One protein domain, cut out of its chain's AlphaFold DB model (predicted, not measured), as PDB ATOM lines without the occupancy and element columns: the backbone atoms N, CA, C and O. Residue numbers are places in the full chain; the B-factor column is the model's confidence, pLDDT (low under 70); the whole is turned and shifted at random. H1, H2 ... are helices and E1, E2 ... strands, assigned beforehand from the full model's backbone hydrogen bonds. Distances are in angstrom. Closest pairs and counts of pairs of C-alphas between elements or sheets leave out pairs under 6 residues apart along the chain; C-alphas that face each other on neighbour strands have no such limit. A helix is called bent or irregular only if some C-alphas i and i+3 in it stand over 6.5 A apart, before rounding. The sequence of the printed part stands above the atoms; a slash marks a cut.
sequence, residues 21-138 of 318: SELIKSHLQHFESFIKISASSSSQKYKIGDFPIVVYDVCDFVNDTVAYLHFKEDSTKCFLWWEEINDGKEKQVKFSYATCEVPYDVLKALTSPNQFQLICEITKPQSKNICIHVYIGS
ATOM      1  N   SER A  21      92.755 107.191 139.223       56.44
ATOM      2  CA  SER A  21      94.028 106.575 138.850       56.44
ATOM      3  C   SER A  21      93.955 105.650 137.636       56.44
ATOM      4  O   SER A  21      94.947 105.557 136.932       56.44
ATOM      5  N   GLU A  22      92.840 104.964 137.369       59.53
ATOM      6  CA  GLU A  22      92.775 103.983 136.270       59.53
ATOM      7  C   GLU A  22      92.755 104.644 134.889       59.53
ATOM      8  O   GLU A  22      93.468 104.195 133.993       59.53
ATOM      9  N   LEU A  23      92.020 105.751 134.749       63.66
ATOM     10  CA  LEU A  23      91.915 106.501 133.497       63.66
ATOM     11  C   LEU A  23      93.241 107.185 133.145       63.66
ATOM     12  O   LEU A  23      93.674 107.176 132.003       63.66
ATOM     13  N   ILE A  24      93.948 107.712 134.144       68.19
ATOM     14  CA  ILE A  24      95.286 108.273 133.931       68.19
ATOM     15  C   ILE A  24      96.297 107.152 133.681       68.19
ATOM     16  O   ILE A  24      97.113 107.267 132.775       68.19
ATOM     17  N   LYS A  25      96.230 106.035 134.419       68.06
ATOM     18  CA  LYS A  25      97.130 104.886 134.215       68.06
ATOM     19  C   LYS A  25      97.051 104.327 132.796       68.06
ATOM     20  O   LYS A  25      98.100 103.955 132.285       68.06
ATOM     21  N   SER A  26      95.875 104.262 132.166       67.19
ATOM     22  CA  SER A  26      95.763 103.796 130.775       67.19
ATOM     23  C   SER A  26      96.458 104.750 129.797       67.19
ATOM     24  O   SER A  26      97.192 104.292 128.929       67.19
ATOM     25  N   HIS A  27      96.325 106.066 129.985       71.12
ATOM     26  CA  HIS A  27      97.023 107.063 129.166       71.12
ATOM     27  C   HIS A  27      98.539 107.101 129.424       71.12
ATOM     28  O   HIS A  27      99.325 107.265 128.489       71.12
ATOM     29  N   LEU A  28      98.966 106.884 130.671       70.31
ATOM     30  CA  LEU A  28     100.377 106.863 131.071       70.31
ATOM     31  C   LEU A  28     101.166 105.679 130.501       70.31
ATOM     32  O   LEU A  28     102.382 105.788 130.386       70.31
ATOM     33  N   GLN A  29     100.515 104.573 130.118       67.88
ATOM     34  CA  GLN A  29     101.198 103.408 129.526       67.88
ATOM     35  C   GLN A  29     101.991 103.749 128.257       67.88
ATOM     36  O   GLN A  29     102.896 103.009 127.880       67.88
ATOM     37  N   HIS A  30     101.662 104.864 127.603       71.81
ATOM     38  CA  HIS A  30     102.305 105.304 126.372       71.81
ATOM     39  C   HIS A  30     103.521 106.220 126.589       71.81
ATOM     40  O   HIS A  30     104.177 106.570 125.608       71.81
ATOM     41  N   PHE A  31     103.837 106.590 127.835       75.00
ATOM     42  CA  PHE A  31     104.932 107.500 128.173       75.00
ATOM     43  C   PHE A  31     105.972 106.833 129.077       75.00
ATOM     44  O   PHE A  31     105.659 105.989 129.912       75.00
ATOM     45  N   GLU A  32     107.233 107.222 128.908       78.06
ATOM     46  CA  GLU A  32     108.372 106.522 129.517       78.06
ATOM     47  C   GLU A  32     108.982 107.272 130.695       78.06
ATOM     48  O   GLU A  32     109.679 106.698 131.533       78.06
ATOM     49  N   SER A  33     108.809 108.584 130.741       85.69
ATOM     50  CA  SER A  33     109.434 109.431 131.746       85.69
ATOM     51  C   SER A  33     108.552 110.625 132.036       85.69
ATOM     52  O   SER A  33     107.712 111.009 131.223       85.69
ATOM     53  N   PHE A  34     108.742 111.196 133.221       88.31
ATOM     54  CA  PHE A  34     107.989 112.355 133.654       88.31
ATOM     55  C   PHE A  34     108.870 113.362 134.366       88.31
ATOM     56  O   PHE A  34     109.875 113.011 134.988       88.31
ATOM     57  N   ILE A  35     108.445 114.616 134.311       89.88
ATOM     58  CA  ILE A  35     109.063 115.717 135.025       89.88
ATOM     59  C   ILE A  35     108.016 116.474 135.832       89.88
ATOM     60  O   ILE A  35     106.890 116.692 135.385       89.88
ATOM     61  N   LYS A  36     108.386 116.830 137.061       89.62
ATOM     62  CA  LYS A  36     107.552 117.633 137.950       89.62
ATOM     63  C   LYS A  36     107.745 119.106 137.606       89.62
ATOM     64  O   LYS A  36     108.870 119.599 137.644       89.62
ATOM     65  N   ILE A  37     106.645 119.795 137.353       88.62
ATOM     66  CA  ILE A  37     106.584 121.236 137.146       88.62
ATOM     67  C   ILE A  37     105.942 121.828 138.397       88.62
ATOM     68  O   ILE A  37     104.860 121.418 138.818       88.62
ATOM     69  N   SER A  38     106.665 122.722 139.053       84.62
ATOM     70  CA  SER A  38     106.224 123.341 140.297       84.62
ATOM     71  C   SER A  38     105.486 124.643 140.011       84.62
ATOM     72  O   SER A  38     105.739 125.315 139.012       84.62
ATOM     73  N   ALA A  39     104.591 124.980 140.931       72.56
ATOM     74  CA  ALA A  39     103.937 126.270 140.991       72.56
ATOM     75  C   ALA A  39     104.949 127.414 141.138       72.56
ATOM     76  O   ALA A  39     106.033 127.215 141.706       72.56
ATOM     77  N   SER A  40     104.598 128.606 140.649       67.38
ATOM     78  CA  SER A  40     105.480 129.770 140.746       67.38
ATOM     79  C   SER A  40     105.750 130.110 142.214       67.38
ATOM     80  O   SER A  40     104.826 130.412 142.963       67.38
ATOM     81  N   SER A  41     107.014 130.077 142.637       60.97
ATOM     82  CA  SER A  41     107.428 130.537 143.968       60.97
ATOM     83  C   SER A  41     108.230 131.828 143.840       60.97
ATOM     84  O   SER A  41     109.129 131.906 143.004       60.97
ATOM     85  N   SER A  42     107.966 132.800 144.709       56.56
ATOM     86  CA  SER A  42     108.536 134.158 144.693       56.56
ATOM     87  C   SER A  42     110.057 134.268 144.918       56.56
ATOM     88  O   SER A  42     110.582 135.377 144.954       56.56
ATOM     89  N   SER A  43     110.791 133.160 145.065       61.91
ATOM     90  CA  SER A  43     112.217 133.155 145.427       61.91
ATOM     91  C   SER A  43     113.131 132.351 144.494       61.91
ATOM     92  O   SER A  43     114.224 131.960 144.908       61.91
ATOM     93  N   GLN A  44     112.737 132.109 143.236       69.56
ATOM     94  CA  GLN A  44     113.619 131.410 142.292       69.56
ATOM     95  C   GLN A  44     114.614 132.364 141.630       69.56
ATOM     96  O   GLN A  44     114.243 133.338 140.981       69.56
ATOM     97  N   LYS A  45     115.898 132.063 141.821       79.56
ATOM     98  CA  LYS A  45     117.038 132.741 141.198       79.56
ATOM     99  C   LYS A  45     117.689 131.798 140.195       79.56
ATOM    100  O   LYS A  45     117.526 130.583 140.316       79.56
ATOM    101  N   TYR A  46     118.463 132.343 139.264       88.62
ATOM    102  CA  TYR A  46     119.259 131.557 138.322       88.62
ATOM    103  C   TYR A  46     118.434 130.800 137.274       88.62
ATOM    104  O   TYR A  46     118.569 129.584 137.097       88.62
ATOM    105  N   LYS A  47     117.566 131.535 136.570       92.00
ATOM    106  CA  LYS A  47     116.875 131.018 135.383       92.00
ATOM    107  C   LYS A  47     117.912 130.702 134.299       92.00
ATOM    108  O   LYS A  47     118.582 131.610 133.814       92.00
ATOM    109  N   ILE A  48     118.027 129.426 133.930       92.12
ATOM    110  CA  ILE A  48     118.972 128.958 132.905       92.12
ATOM    111  C   ILE A  48     118.399 129.111 131.496       92.12
ATOM    112  O   ILE A  48     119.152 129.381 130.567       92.12
ATOM    113  N   GLY A  49     117.084 128.972 131.345       92.00
ATOM    114  CA  GLY A  49     116.393 129.073 130.066       92.00
ATOM    115  C   GLY A  49     114.908 128.763 130.208       92.00
ATOM    116  O   GLY A  49     114.399 128.602 131.322       92.00
ATOM    117  N   ASP A  50     114.215 128.682 129.082       93.38
ATOM    118  CA  ASP A  50     112.802 128.332 129.015       93.38
ATOM    119  C   ASP A  50     112.468 127.597 127.719       93.38
ATOM    120  O   ASP A  50     113.246 127.610 126.764       93.38
ATOM    121  N   PHE A  51     111.335 126.901 127.715       92.88
ATOM    122  CA  PHE A  51     110.811 126.251 126.523       92.88
ATOM    123  C   PHE A  51     109.277 126.254 126.510       92.88
ATOM    124  O   PHE A  51     108.642 126.116 127.563       92.88
ATOM    125  N   PRO A  52     108.655 126.387 125.326       91.38
ATOM    126  CA  PRO A  52     107.209 126.348 125.196       91.38
ATOM    127  C   PRO A  52     106.673 124.911 125.131       91.38
ATOM    128  O   PRO A  52     107.294 124.002 124.577       91.38
ATOM    129  N   ILE A  53     105.461 124.733 125.645       90.38
ATOM    130  CA  ILE A  53     104.618 123.551 125.480       90.38
ATOM    131  C   ILE A  53     103.295 124.016 124.871       90.38
ATOM    132  O   ILE A  53     102.666 124.945 125.382       90.38
ATOM    133  N   VAL A  54     102.856 123.359 123.798       90.00
ATOM    134  CA  VAL A  54     101.587 123.677 123.126       90.00
ATOM    135  C   VAL A  54     100.556 122.615 123.475       90.00
ATOM    136  O   VAL A  54     100.679 121.463 123.070       90.00
ATOM    137  N   VAL A  55      99.542 122.994 124.237       88.81
ATOM    138  CA  VAL A  55      98.440 122.131 124.663       88.81
ATOM    139  C   VAL A  55      97.361 122.090 123.579       88.81
ATOM    140  O   VAL A  55      97.075 123.096 122.924       88.81
ATOM    141  N   TYR A  56      96.763 120.921 123.353       85.81
ATOM    142  CA  TYR A  56      95.733 120.751 122.320       85.81
ATOM    143  C   TYR A  56      94.424 121.445 122.697       85.81
ATOM    144  O   TYR A  56      93.811 122.124 121.860       85.81
ATOM    145  N   ASP A  57      94.060 121.332 123.971       80.88
ATOM    146  CA  ASP A  57      92.866 121.926 124.550       80.88
ATOM    147  C   ASP A  57      93.198 123.207 125.318       80.88
ATOM    148  O   ASP A  57      94.344 123.472 125.688       80.88
ATOM    149  N   VAL A  58      92.175 124.028 125.542       69.19
ATOM    150  CA  VAL A  58      92.293 125.215 126.388       69.19
ATOM    151  C   VAL A  58      92.659 124.770 127.802       69.19
ATOM    152  O   VAL A  58      91.973 123.941 128.396       69.19
ATOM    153  N   CYS A  59      93.764 125.299 128.320       66.69
ATOM    154  CA  CYS A  59      94.285 124.897 129.613       66.69
ATOM    155  C   CYS A  59      93.821 125.876 130.700       66.69
ATOM    156  O   CYS A  59      94.230 127.037 130.709       66.69
ATOM    157  N   ASP A  60      93.016 125.382 131.643       64.88
ATOM    158  CA  ASP A  60      92.691 126.077 132.900       64.88
ATOM    159  C   ASP A  60      93.755 125.814 133.979       64.88
ATOM    160  O   ASP A  60      93.470 125.847 135.173       64.88
ATOM    161  N   PHE A  61      94.977 125.456 133.575       65.38
ATOM    162  CA  PHE A  61      96.080 125.254 134.504       65.38
ATOM    163  C   PHE A  61      96.257 126.526 135.347       65.38
ATOM    164  O   PHE A  61      96.172 127.638 134.830       65.38
ATOM    165  N   VAL A  62      96.446 126.370 136.656       61.38
ATOM    166  CA  VAL A  62      96.599 127.494 137.590       61.38
ATOM    167  C   VAL A  62      98.016 127.454 138.141       61.38
ATOM    168  O   VAL A  62      98.486 126.390 138.554       61.38
ATOM    169  N   ASN A  63      98.676 128.616 138.180       63.84
ATOM    170  CA  ASN A  63     100.076 128.774 138.595       63.84
ATOM    171  C   ASN A  63     100.397 128.201 139.987       63.84
ATOM    172  O   ASN A  63     101.568 127.966 140.254       63.84
ATOM    173  N   ASP A  64      99.399 127.951 140.842       66.31
ATOM    174  CA  ASP A  64      99.566 127.428 142.205       66.31
ATOM    175  C   ASP A  64      99.513 125.891 142.303       66.31
ATOM    176  O   ASP A  64      99.691 125.320 143.383       66.31
ATOM    177  N   THR A  65      99.308 125.190 141.183       74.56
ATOM    178  CA  THR A  65      99.218 123.722 141.155       74.56
ATOM    179  C   THR A  65     100.510 123.063 140.675       74.56
ATOM    180  O   THR A  65     101.223 123.558 139.805       74.56
ATOM    181  N   VAL A  66     100.841 121.907 141.261       83.38
ATOM    182  CA  VAL A  66     101.944 121.068 140.776       83.38
ATOM    183  C   VAL A  66     101.454 120.270 139.573       83.38
ATOM    184  O   VAL A  66     100.473 119.533 139.678       83.38
ATOM    185  N   ALA A  67     102.186 120.367 138.468       87.12
ATOM    186  CA  ALA A  67     101.934 119.602 137.256       87.12
ATOM    187  C   ALA A  67     102.991 118.515 137.047       87.12
ATOM    188  O   ALA A  67     104.125 118.594 137.530       87.12
ATOM    189  N   TYR A  68     102.628 117.510 136.264       88.69
ATOM    190  CA  TYR A  68     103.519 116.452 135.822       88.69
ATOM    191  C   TYR A  68     103.425 116.323 134.307       88.69
ATOM    192  O   TYR A  68     102.363 116.010 133.770       88.69
ATOM    193  N   LEU A  69     104.548 116.545 133.633       90.44
ATOM    194  CA  LEU A  69     104.676 116.392 132.190       90.44
ATOM    195  C   LEU A  69     105.312 115.038 131.881       90.44
ATOM    196  O   LEU A  69     106.426 114.764 132.321       90.44
ATOM    197  N   HIS A  70     104.609 114.211 131.120       91.50
ATOM    198  CA  HIS A  70     105.040 112.899 130.652       91.50
ATOM    199  C   HIS A  70     105.450 112.971 129.184       91.50
ATOM    200  O   HIS A  70     104.776 113.621 128.386       91.50
ATOM    201  N   PHE A  71     106.548 112.306 128.837       91.31
ATOM    202  CA  PHE A  71     107.175 112.380 127.515       91.31
ATOM    203  C   PHE A  71     107.796 111.032 127.104       91.31
ATOM    204  O   PHE A  71     107.909 110.102 127.915       91.31
ATOM    205  N   LYS A  72     108.155 110.911 125.821       89.56
ATOM    206  CA  LYS A  72     108.675 109.690 125.185       89.56
ATOM    207  C   LYS A  72     109.800 110.032 124.197       89.56
ATOM    208  O   LYS A  72     109.790 111.125 123.645       89.56
ATOM    209  N   GLU A  73     110.739 109.107 123.992       85.75
ATOM    210  CA  GLU A  73     111.946 109.294 123.170       85.75
ATOM    211  C   GLU A  73     111.654 109.713 121.724       85.75
ATOM    212  O   GLU A  73     112.089 110.776 121.289       85.75
ATOM    213  N   ASP A  74     110.804 108.963 121.027       84.81
ATOM    214  CA  ASP A  74     110.530 109.183 119.600       84.81
ATOM    215  C   ASP A  74     109.271 110.023 119.336       84.81
ATOM    216  O   ASP A  74     108.519 109.771 118.390       84.81
ATOM    217  N   SER A  75     108.944 110.972 120.219       87.06
ATOM    218  CA  SER A  75     107.693 111.723 120.105       87.06
ATOM    219  C   SER A  75     107.770 113.108 120.729       87.06
ATOM    220  O   SER A  75     108.050 113.257 121.912       87.06
ATOM    221  N   THR A  76     107.358 114.118 119.963       88.75
ATOM    222  CA  THR A  76     107.093 115.469 120.483       88.75
ATOM    223  C   THR A  76     105.795 115.533 121.286       88.75
ATOM    224  O   THR A  76     105.590 116.454 122.074       88.75
ATOM    225  N   LYS A  77     104.896 114.551 121.125       90.38
ATOM    226  CA  LYS A  77     103.663 114.467 121.916       90.38
ATOM    227  C   LYS A  77     104.002 114.156 123.367       90.38
ATOM    228  O   LYS A  77     104.730 113.207 123.650       90.38
ATOM    229  N   CYS A  78     103.402 114.927 124.256       90.69
ATOM    230  CA  CYS A  78     103.532 114.859 125.697       90.69
ATOM    231  C   CYS A  78     102.143 114.824 126.346       90.69
ATOM    232  O   CYS A  78     101.127 115.157 125.729       90.69
ATOM    233  N   PHE A  79     102.102 114.431 127.612       89.75
ATOM    234  CA  PHE A  79     100.884 114.385 128.410       89.75
ATOM    235  C   PHE A  79     101.092 115.140 129.715       89.75
ATOM    236  O   PHE A  79     101.980 114.809 130.500       89.75
ATOM    237  N   LEU A  80     100.286 116.170 129.936       88.25
ATOM    238  CA  LEU A  80     100.335 117.011 131.123       88.25
ATOM    239  C   LEU A  80      99.164 116.655 132.034       88.25
ATOM    240  O   LEU A  80      98.028 116.585 131.573       88.25
ATOM    241  N   TRP A  81      99.415 116.483 133.328       86.62
ATOM    242  CA  TRP A  81      98.341 116.362 134.314       86.62
ATOM    243  C   TRP A  81      98.679 117.076 135.621       86.62
ATOM    244  O   TRP A  81      99.853 117.244 135.960       86.62
ATOM    245  N   TRP A  82      97.652 117.511 136.345       85.12
ATOM    246  CA  TRP A  82      97.774 118.241 137.608       85.12
ATOM    247  C   TRP A  82      96.583 117.961 138.531       85.12
ATOM    248  O   TRP A  82      95.535 117.472 138.098       85.12
ATOM    249  N   GLU A  83      96.757 118.255 139.820       79.69
ATOM    250  CA  GLU A  83      95.683 118.196 140.817       79.69
ATOM    251  C   GLU A  83      95.192 119.609 141.130       79.69
ATOM    252  O   GLU A  83      95.995 120.491 141.437       79.69
ATOM    253  N   GLU A  84      93.878 119.804 141.111       75.31
ATOM    254  CA  GLU A  84      93.220 121.045 141.516       75.31
ATOM    255  C   GLU A  84      92.337 120.787 142.742       75.31
ATOM    256  O   GLU A  84      91.699 119.735 142.866       75.31
ATOM    257  N   ILE A  85      92.335 121.733 143.683       67.94
ATOM    258  CA  ILE A  85      91.525 121.670 144.903       67.94
ATOM    259  C   ILE A  85      90.379 122.664 144.731       67.94
ATOM    260  O   ILE A  85      90.614 123.867 144.742       67.94
ATOM    261  N   ASN A  86      89.149 122.169 144.602       66.00
ATOM    262  CA  ASN A  86      87.971 123.038 144.596       66.00
ATOM    263  C   ASN A  86      87.645 123.512 146.025       66.00
ATOM    264  O   ASN A  86      87.944 122.805 146.995       66.00
ATOM    265  N   ASP A  87      86.937 124.645 146.151       61.06
ATOM    266  CA  ASP A  87      86.491 125.289 147.411       61.06
ATOM    267  C   ASP A  87      85.674 124.382 148.374       61.06
ATOM    268  O   ASP A  87      85.302 124.788 149.473       61.06
ATOM    269  N   GLY A  88      85.435 123.116 148.006       57.53
ATOM    270  CA  GLY A  88      84.802 122.060 148.805       57.53
ATOM    271  C   GLY A  88      85.707 120.883 149.220       57.53
ATOM    272  O   GLY A  88      85.179 119.825 149.548       57.53
ATOM    273  N   LYS A  89      87.045 121.022 149.214       60.03
ATOM    274  CA  LYS A  89      88.059 120.004 149.620       60.03
ATOM    275  C   LYS A  89      88.178 118.734 148.757       60.03
ATOM    276  O   LYS A  89      89.045 117.904 149.043       60.03
ATOM    277  N   GLU A  90      87.383 118.559 147.705       64.44
ATOM    278  CA  GLU A  90      87.595 117.459 146.758       64.44
ATOM    279  C   GLU A  90      88.721 117.792 145.772       64.44
ATOM    280  O   GLU A  90      88.694 118.815 145.087       64.44
ATOM    281  N   LYS A  91      89.720 116.906 145.707       68.88
ATOM    282  CA  LYS A  91      90.786 116.956 144.705       68.88
ATOM    283  C   LYS A  91      90.260 116.414 143.383       68.88
ATOM    284  O   LYS A  91      89.954 115.222 143.298       68.88
ATOM    285  N   GLN A  92      90.204 117.257 142.362       75.94
ATOM    286  CA  GLN A  92      89.947 116.821 140.992       75.94
ATOM    287  C   GLN A  92      91.264 116.737 140.228       75.94
ATOM    288  O   GLN A  92      92.145 117.582 140.375       75.94
ATOM    289  N   VAL A  93      91.409 115.684 139.425       78.69
ATOM    290  CA  VAL A  93      92.583 115.508 138.571       78.69
ATOM    291  C   VAL A  93      92.221 115.941 137.162       78.69
ATOM    292  O   VAL A  93      91.263 115.424 136.586       78.69
ATOM    293  N   LYS A  94      92.994 116.874 136.612       83.31
ATOM    294  CA  LYS A  94      92.852 117.363 135.240       83.31
ATOM    295  C   LYS A  94      94.060 116.935 134.414       83.31
ATOM    296  O   LYS A  94      95.152 116.725 134.946       83.31
ATOM    297  N   PHE A  95      93.855 116.776 133.113       85.88
ATOM    298  CA  PHE A  95      94.912 116.423 132.177       85.88
ATOM    299  C   PHE A  95      94.671 117.048 130.810       85.88
ATOM    300  O   PHE A  95      93.543 117.400 130.468       85.88
ATOM    301  N   SER A  96      95.731 117.151 130.016       87.00
ATOM    302  CA  SER A  96      95.639 117.488 128.604       87.00
ATOM    303  C   SER A  96      96.832 116.933 127.826       87.00
ATOM    304  O   SER A  96      97.914 116.696 128.373       87.00
ATOM    305  N   TYR A  97      96.627 116.718 126.532       89.31
ATOM    306  CA  TYR A  97      97.697 116.370 125.607       89.31
ATOM    307  C   TYR A  97      98.378 117.630 125.093       89.31
ATOM    308  O   TYR A  97      97.737 118.658 124.875       89.31
ATOM    309  N   ALA A  98      99.682 117.532 124.876       90.88
ATOM    310  CA  ALA A  98     100.481 118.649 124.417       90.88
ATOM    311  C   ALA A  98     101.584 118.204 123.458       90.88
ATOM    312  O   ALA A  98     101.861 117.012 123.313       90.88
ATOM    313  N   THR A  99     102.246 119.168 122.833       92.62
ATOM    314  CA  THR A  99     103.486 118.983 122.078       92.62
ATOM    315  C   THR A  99     104.612 119.797 122.692       92.62
ATOM    316  O   THR A  99     104.415 120.954 123.069       92.62
ATOM    317  N   CYS A 100     105.790 119.187 122.775       92.88
ATOM    318  CA  CYS A 100     107.038 119.780 123.233       92.88
ATOM    319  C   CYS A 100     108.127 119.449 122.208       92.88
ATOM    320  O   CYS A 100     108.313 118.284 121.856       92.88
ATOM    321  N   GLU A 101     108.829 120.466 121.716       93.38
ATOM    322  CA  GLU A 101     109.896 120.303 120.716       93.38
ATOM    323  C   GLU A 101     111.278 120.084 121.346       93.38
ATOM    324  O   GLU A 101     112.261 119.848 120.645       93.38
ATOM    325  N   VAL A 102     111.369 120.140 122.677       93.88
ATOM    326  CA  VAL A 102     112.623 119.903 123.394       93.88
ATOM    327  C   VAL A 102     113.057 118.443 123.205       93.88
ATOM    328  O   VAL A 102     112.254 117.540 123.455       93.88
ATOM    329  N   PRO A 103     114.325 118.180 122.828       94.75
ATOM    330  CA  PRO A 103     114.822 116.822 122.648       94.75
ATOM    331  C   PRO A 103     114.654 115.954 123.900       94.75
ATOM    332  O   PRO A 103     114.853 116.415 125.030       94.75
ATOM    333  N   TYR A 104     114.364 114.667 123.698       93.25
ATOM    334  CA  TYR A 104     114.138 113.718 124.789       93.25
ATOM    335  C   TYR A 104     115.295 113.664 125.793       93.25
ATOM    336  O   TYR A 104     115.050 113.668 126.998       93.25
ATOM    337  N   ASP A 105     116.547 113.680 125.329       93.50
ATOM    338  CA  ASP A 105     117.718 113.636 126.213       93.50
ATOM    339  C   ASP A 105     117.795 114.843 127.149       93.50
ATOM    340  O   ASP A 105     118.178 114.702 128.314       93.50
ATOM    341  N   VAL A 106     117.367 116.017 126.678       95.00
ATOM    342  CA  VAL A 106     117.295 117.238 127.486       95.00
ATOM    343  C   VAL A 106     116.177 117.102 128.519       95.00
ATOM    344  O   VAL A 106     116.421 117.296 129.710       95.00
ATOM    345  N   LEU A 107     114.974 116.679 128.112       94.25
ATOM    346  CA  LEU A 107     113.861 116.437 129.043       94.25
ATOM    347  C   LEU A 107     114.230 115.394 130.108       94.25
ATOM    348  O   LEU A 107     113.996 115.592 131.303       94.25
ATOM    349  N   LYS A 108     114.891 114.310 129.701       93.44
ATOM    350  CA  LYS A 108     115.401 113.252 130.581       93.44
ATOM    351  C   LYS A 108     116.500 113.761 131.507       93.44
ATOM    352  O   LYS A 108     116.549 113.357 132.673       93.44
ATOM    353  N   ALA A 109     117.363 114.659 131.042       94.19
ATOM    354  CA  ALA A 109     118.370 115.306 131.871       94.19
ATOM    355  C   ALA A 109     117.737 116.195 132.955       94.19
ATOM    356  O   ALA A 109     118.152 116.123 134.119       94.19
ATOM    357  N   LEU A 110     116.679 116.935 132.609       94.50
ATOM    358  CA  LEU A 110     115.927 117.792 133.528       94.50
ATOM    359  C   LEU A 110     115.182 117.010 134.627       94.50
ATOM    360  O   LEU A 110     114.927 117.560 135.694       94.50
ATOM    361  N   THR A 111     114.914 115.707 134.446       91.56
ATOM    362  CA  THR A 111     114.336 114.847 135.512       91.56
ATOM    363  C   THR A 111     115.279 114.593 136.694       91.56
ATOM    364  O   THR A 111     114.910 113.924 137.664       91.56
ATOM    365  N   SER A 112     116.524 115.073 136.626       88.00
ATOM    366  CA  SER A 112     117.527 114.815 137.655       88.00
ATOM    367  C   SER A 112     117.127 115.424 138.998       88.00
ATOM    368  O   SER A 112     116.863 116.626 139.083       88.00
ATOM    369  N   PRO A 113     117.119 114.622 140.076       80.75
ATOM    370  CA  PRO A 113     116.547 115.042 141.344       80.75
ATOM    371  C   PRO A 113     117.335 116.209 141.937       80.75
ATOM    372  O   PRO A 113     118.557 116.139 142.094       80.75
ATOM    373  N   ASN A 114     116.612 117.273 142.292       83.81
ATOM    374  CA  ASN A 114     117.137 118.487 142.920       83.81
ATOM    375  C   ASN A 114     118.276 119.172 142.136       83.81
ATOM    376  O   ASN A 114     119.069 119.891 142.742       83.81
ATOM    377  N   GLN A 115     118.389 118.917 140.826       90.00
ATOM    378  CA  GLN A 115     119.365 119.582 139.954       90.00
ATOM    379  C   GLN A 115     118.739 120.788 139.259       90.00
ATOM    380  O   GLN A 115     119.347 121.848 139.209       90.00
ATOM    381  N   PHE A 116     117.505 120.637 138.781       92.56
ATOM    382  CA  PHE A 116     116.753 121.690 138.111       92.56
ATOM    383  C   PHE A 116     115.378 121.842 138.753       92.56
ATOM    384  O   PHE A 116     114.806 120.876 139.268       92.56
ATOM    385  N   GLN A 117     114.854 123.060 138.724       91.12
ATOM    386  CA  GLN A 117     113.478 123.366 139.096       91.12
ATOM    387  C   GLN A 117     112.767 123.905 137.865       91.12
ATOM    388  O   GLN A 117     113.293 124.773 137.177       91.12
ATOM    389  N   LEU A 118     111.598 123.350 137.561       91.62
ATOM    390  CA  LEU A 118     110.785 123.791 136.437       91.62
ATOM    391  C   LEU A 118     109.578 124.528 136.995       91.62
ATOM    392  O   LEU A 118     108.838 123.952 137.796       91.62
ATOM    393  N   ILE A 119     109.402 125.778 136.582       88.69
ATOM    394  CA  ILE A 119     108.225 126.592 136.877       88.69
ATOM    395  C   ILE A 119     107.432 126.762 135.594       88.69
ATOM    396  O   ILE A 119     107.990 127.057 134.544       88.69
ATOM    397  N   CYS A 120     106.118 126.647 135.703       85.38
ATOM    398  CA  CYS A 120     105.215 127.098 134.660       85.38
ATOM    399  C   CYS A 120     104.892 128.587 134.838       85.38
ATOM    400  O   CYS A 120     104.510 129.000 135.936       85.38
ATOM    401  N   GLU A 121     105.014 129.375 133.771       77.06
ATOM    402  CA  GLU A 121     104.423 130.711 133.699       77.06
ATOM    403  C   GLU A 121     103.300 130.718 132.663       77.06
ATOM    404  O   GLU A 121     103.502 130.465 131.470       77.06
ATOM    405  N   ILE A 122     102.099 131.047 133.128       68.19
ATOM    406  CA  ILE A 122     100.933 131.214 132.272       68.19
ATOM    407  C   ILE A 122     100.791 132.690 131.935       68.19
ATOM    408  O   ILE A 122     100.368 133.499 132.758       68.19
ATOM    409  N   THR A 123     101.123 133.043 130.698       59.75
ATOM    410  CA  THR A 123     101.067 134.433 130.231       59.75
ATOM    411  C   THR A 123      99.628 134.937 130.073       59.75
ATOM    412  O   THR A 123      99.380 136.138 130.167       59.75
ATOM    413  N   LYS A 124      98.668 134.038 129.801       66.56
ATOM    414  CA  LYS A 124      97.235 134.352 129.671       66.56
ATOM    415  C   LYS A 124      96.378 133.181 130.165       66.56
ATOM    416  O   LYS A 124      96.659 132.050 129.758       66.56
ATOM    417  N   PRO A 125      95.326 133.422 130.970       64.62
ATOM    418  CA  PRO A 125      94.350 132.382 131.281       64.62
ATOM    419  C   PRO A 125      93.764 131.833 129.973       64.62
ATOM    420  O   PRO A 125      93.555 132.599 129.030       64.62
ATOM    421  N   GLN A 126      93.545 130.515 129.903       69.94
ATOM    422  CA  GLN A 126      93.005 129.822 128.722       69.94
ATOM    423  C   GLN A 126      93.915 129.827 127.472       69.94
ATOM    424  O   GLN A 126      93.459 129.613 126.346       69.94
ATOM    425  N   SER A 127      95.221 130.037 127.645       76.25
ATOM    426  CA  SER A 127      96.196 129.898 126.558       76.25
ATOM    427  C   SER A 127      96.455 128.429 126.210       76.25
ATOM    428  O   SER A 127      96.536 127.570 127.087       76.25
ATOM    429  N   LYS A 128      96.662 128.149 124.917       84.50
ATOM    430  CA  LYS A 128      97.227 126.868 124.459       84.50
ATOM    431  C   LYS A 128      98.739 126.794 124.658       84.50
ATOM    432  O   LYS A 128      99.286 125.707 124.781       84.50
ATOM    433  N   ASN A 129      99.414 127.939 124.695       85.81
ATOM    434  CA  ASN A 129     100.860 128.006 124.859       85.81
ATOM    435  C   ASN A 129     101.196 128.205 126.331       85.81
ATOM    436  O   ASN A 129     100.772 129.196 126.936       85.81
ATOM    437  N   ILE A 130     101.969 127.270 126.868       86.25
ATOM    438  CA  ILE A 130     102.482 127.269 128.230       86.25
ATOM    439  C   ILE A 130     103.998 127.432 128.158       86.25
ATOM    440  O   ILE A 130     104.655 126.678 127.446       86.25
ATOM    441  N   CYS A 131     104.563 128.392 128.888       88.56
ATOM    442  CA  CYS A 131     106.011 128.557 128.966       88.56
ATOM    443  C   CYS A 131     106.543 127.885 130.233       88.56
ATOM    444  O   CYS A 131     106.043 128.136 131.333       88.56
ATOM    445  N   ILE A 132     107.549 127.025 130.081       90.06
ATOM    446  CA  ILE A 132     108.220 126.372 131.200       90.06
ATOM    447  C   ILE A 132     109.600 126.985 131.381       90.06
ATOM    448  O   ILE A 132     110.481 126.823 130.540       90.06
ATOM    449  N   HIS A 133     109.800 127.646 132.515       91.88
ATOM    450  CA  HIS A 133     111.084 128.185 132.936       91.88
ATOM    451  C   HIS A 133     111.887 127.125 133.668       91.88
ATOM    452  O   HIS A 133     111.376 126.443 134.558       91.88
ATOM    453  N   VAL A 134     113.165 127.024 133.329       93.38
ATOM    454  CA  VAL A 134     114.116 126.127 133.975       93.38
ATOM    455  C   VAL A 134     115.039 126.955 134.861       93.38
ATOM    456  O   VAL A 134     115.659 127.920 134.414       93.38
ATOM    457  N   TYR A 135     115.165 126.553 136.119       92.88
ATOM    458  CA  TYR A 135     116.032 127.170 137.116       92.88
ATOM    459  C   TYR A 135     117.078 126.178 137.609       92.88
ATOM    460  O   TYR A 135     116.818 124.974 137.736       92.88
ATOM    461  N   ILE A 136     118.266 126.693 137.911       92.81
ATOM    462  CA  ILE A 136     119.362 125.913 138.487       92.81
ATOM    463  C   ILE A 136     119.050 125.648 139.964       92.81
ATOM    464  O   ILE A 136     118.831 126.566 140.752       92.81
ATOM    465  N   GLY A 137     119.036 124.376 140.354       90.00
ATOM    466  CA  GLY A 137     118.876 123.974 141.747       90.00
ATOM    467  C   GLY A 137     120.121 124.292 142.576       90.00
ATOM    468  O   GLY A 137     121.247 124.230 142.087       90.00
ATOM    469  N   SER A 138     119.937 124.549 143.873       88.50
ATOM    470  CA  SER A 138     121.030 124.904 144.793       88.50
ATOM    471  C   SER A 138     122.163 123.873 144.848       88.50
ATOM    472  O   SER A 138     123.299 124.241 145.102       88.50
TER     473      SER A 138
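What this domain is: This is residues 21 to 138 of the 318 residues of the protein "E3 ubiquitin-protein ligase SHPRH" of Araneus ventricosus (UniProt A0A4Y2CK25). One antiparallel sheet of seven strands curls into a small, nearly closed barrel, its edge strands E1 and E6 coming close along part of their length. The short helix H1 lies outside over E4, and H2 packs on E1 and E3. The 118 printed residues run H1 E1 E2 E3 E4 E5 H2 E6 E7, with sheet order E1 E3 E4 E5 E2 E7 E6; the class is mixed, helices and strands. The whole is compact, with a radius of gyration of the C-alphas of 13.9 A and spans of 37 by 35 by 25 A.

Where its parts are: H1 is residues 21 to 28, from C-alpha 21 at (94.028, 106.575, 138.850). E1 is 33 to 37, E2 47 to 55 at 23.1 A, E3 67 to 72, E4 75 to 85 at 31.2 A, and E5 91 to 100 at 27.1 A. H2 is 104 to 110, E6 116 to 121, and E7 129 to 136 at 23.1 A, to C-alpha 136 at (119.362, 125.913, 138.487).

How they stand to each other: The strongly twisted sheet is folded, bent back into two leaves: E1 E3 E4 face E2 E7 E6, with E5, which bends by 53 degrees at residue 97, as the hinge. E3 E4 E5 form a meander, each the antiparallel neighbour of the one before; with E2, antiparallel neighbour of E5, they make a Greek key. N 35 and O 69 are 2.8 A apart across E1 and E3, N 54 and O 99 3.0 A across E2 and E5. The closest C-alphas of E1 and E6, Ile 37 and Leu 118, are 5.0 A apart. H1 runs along E4, at 1 degree on the local plane and a height over the sheet of 9.6 A; H2 is on the same face. Every O i to N i+4 pair is within hydrogen-bond range in H2, 3 of 4 in H1.

The domain as a whole: The C-alphas farthest apart, Asp 74 and Gly 88, are 41.0 A apart. The printed part has no cut; the link E2 to E3 is long. Mean pLDDT of the printed part is 81.3, with 31 residues under 70, among them 58 to 64 and 85 to 91.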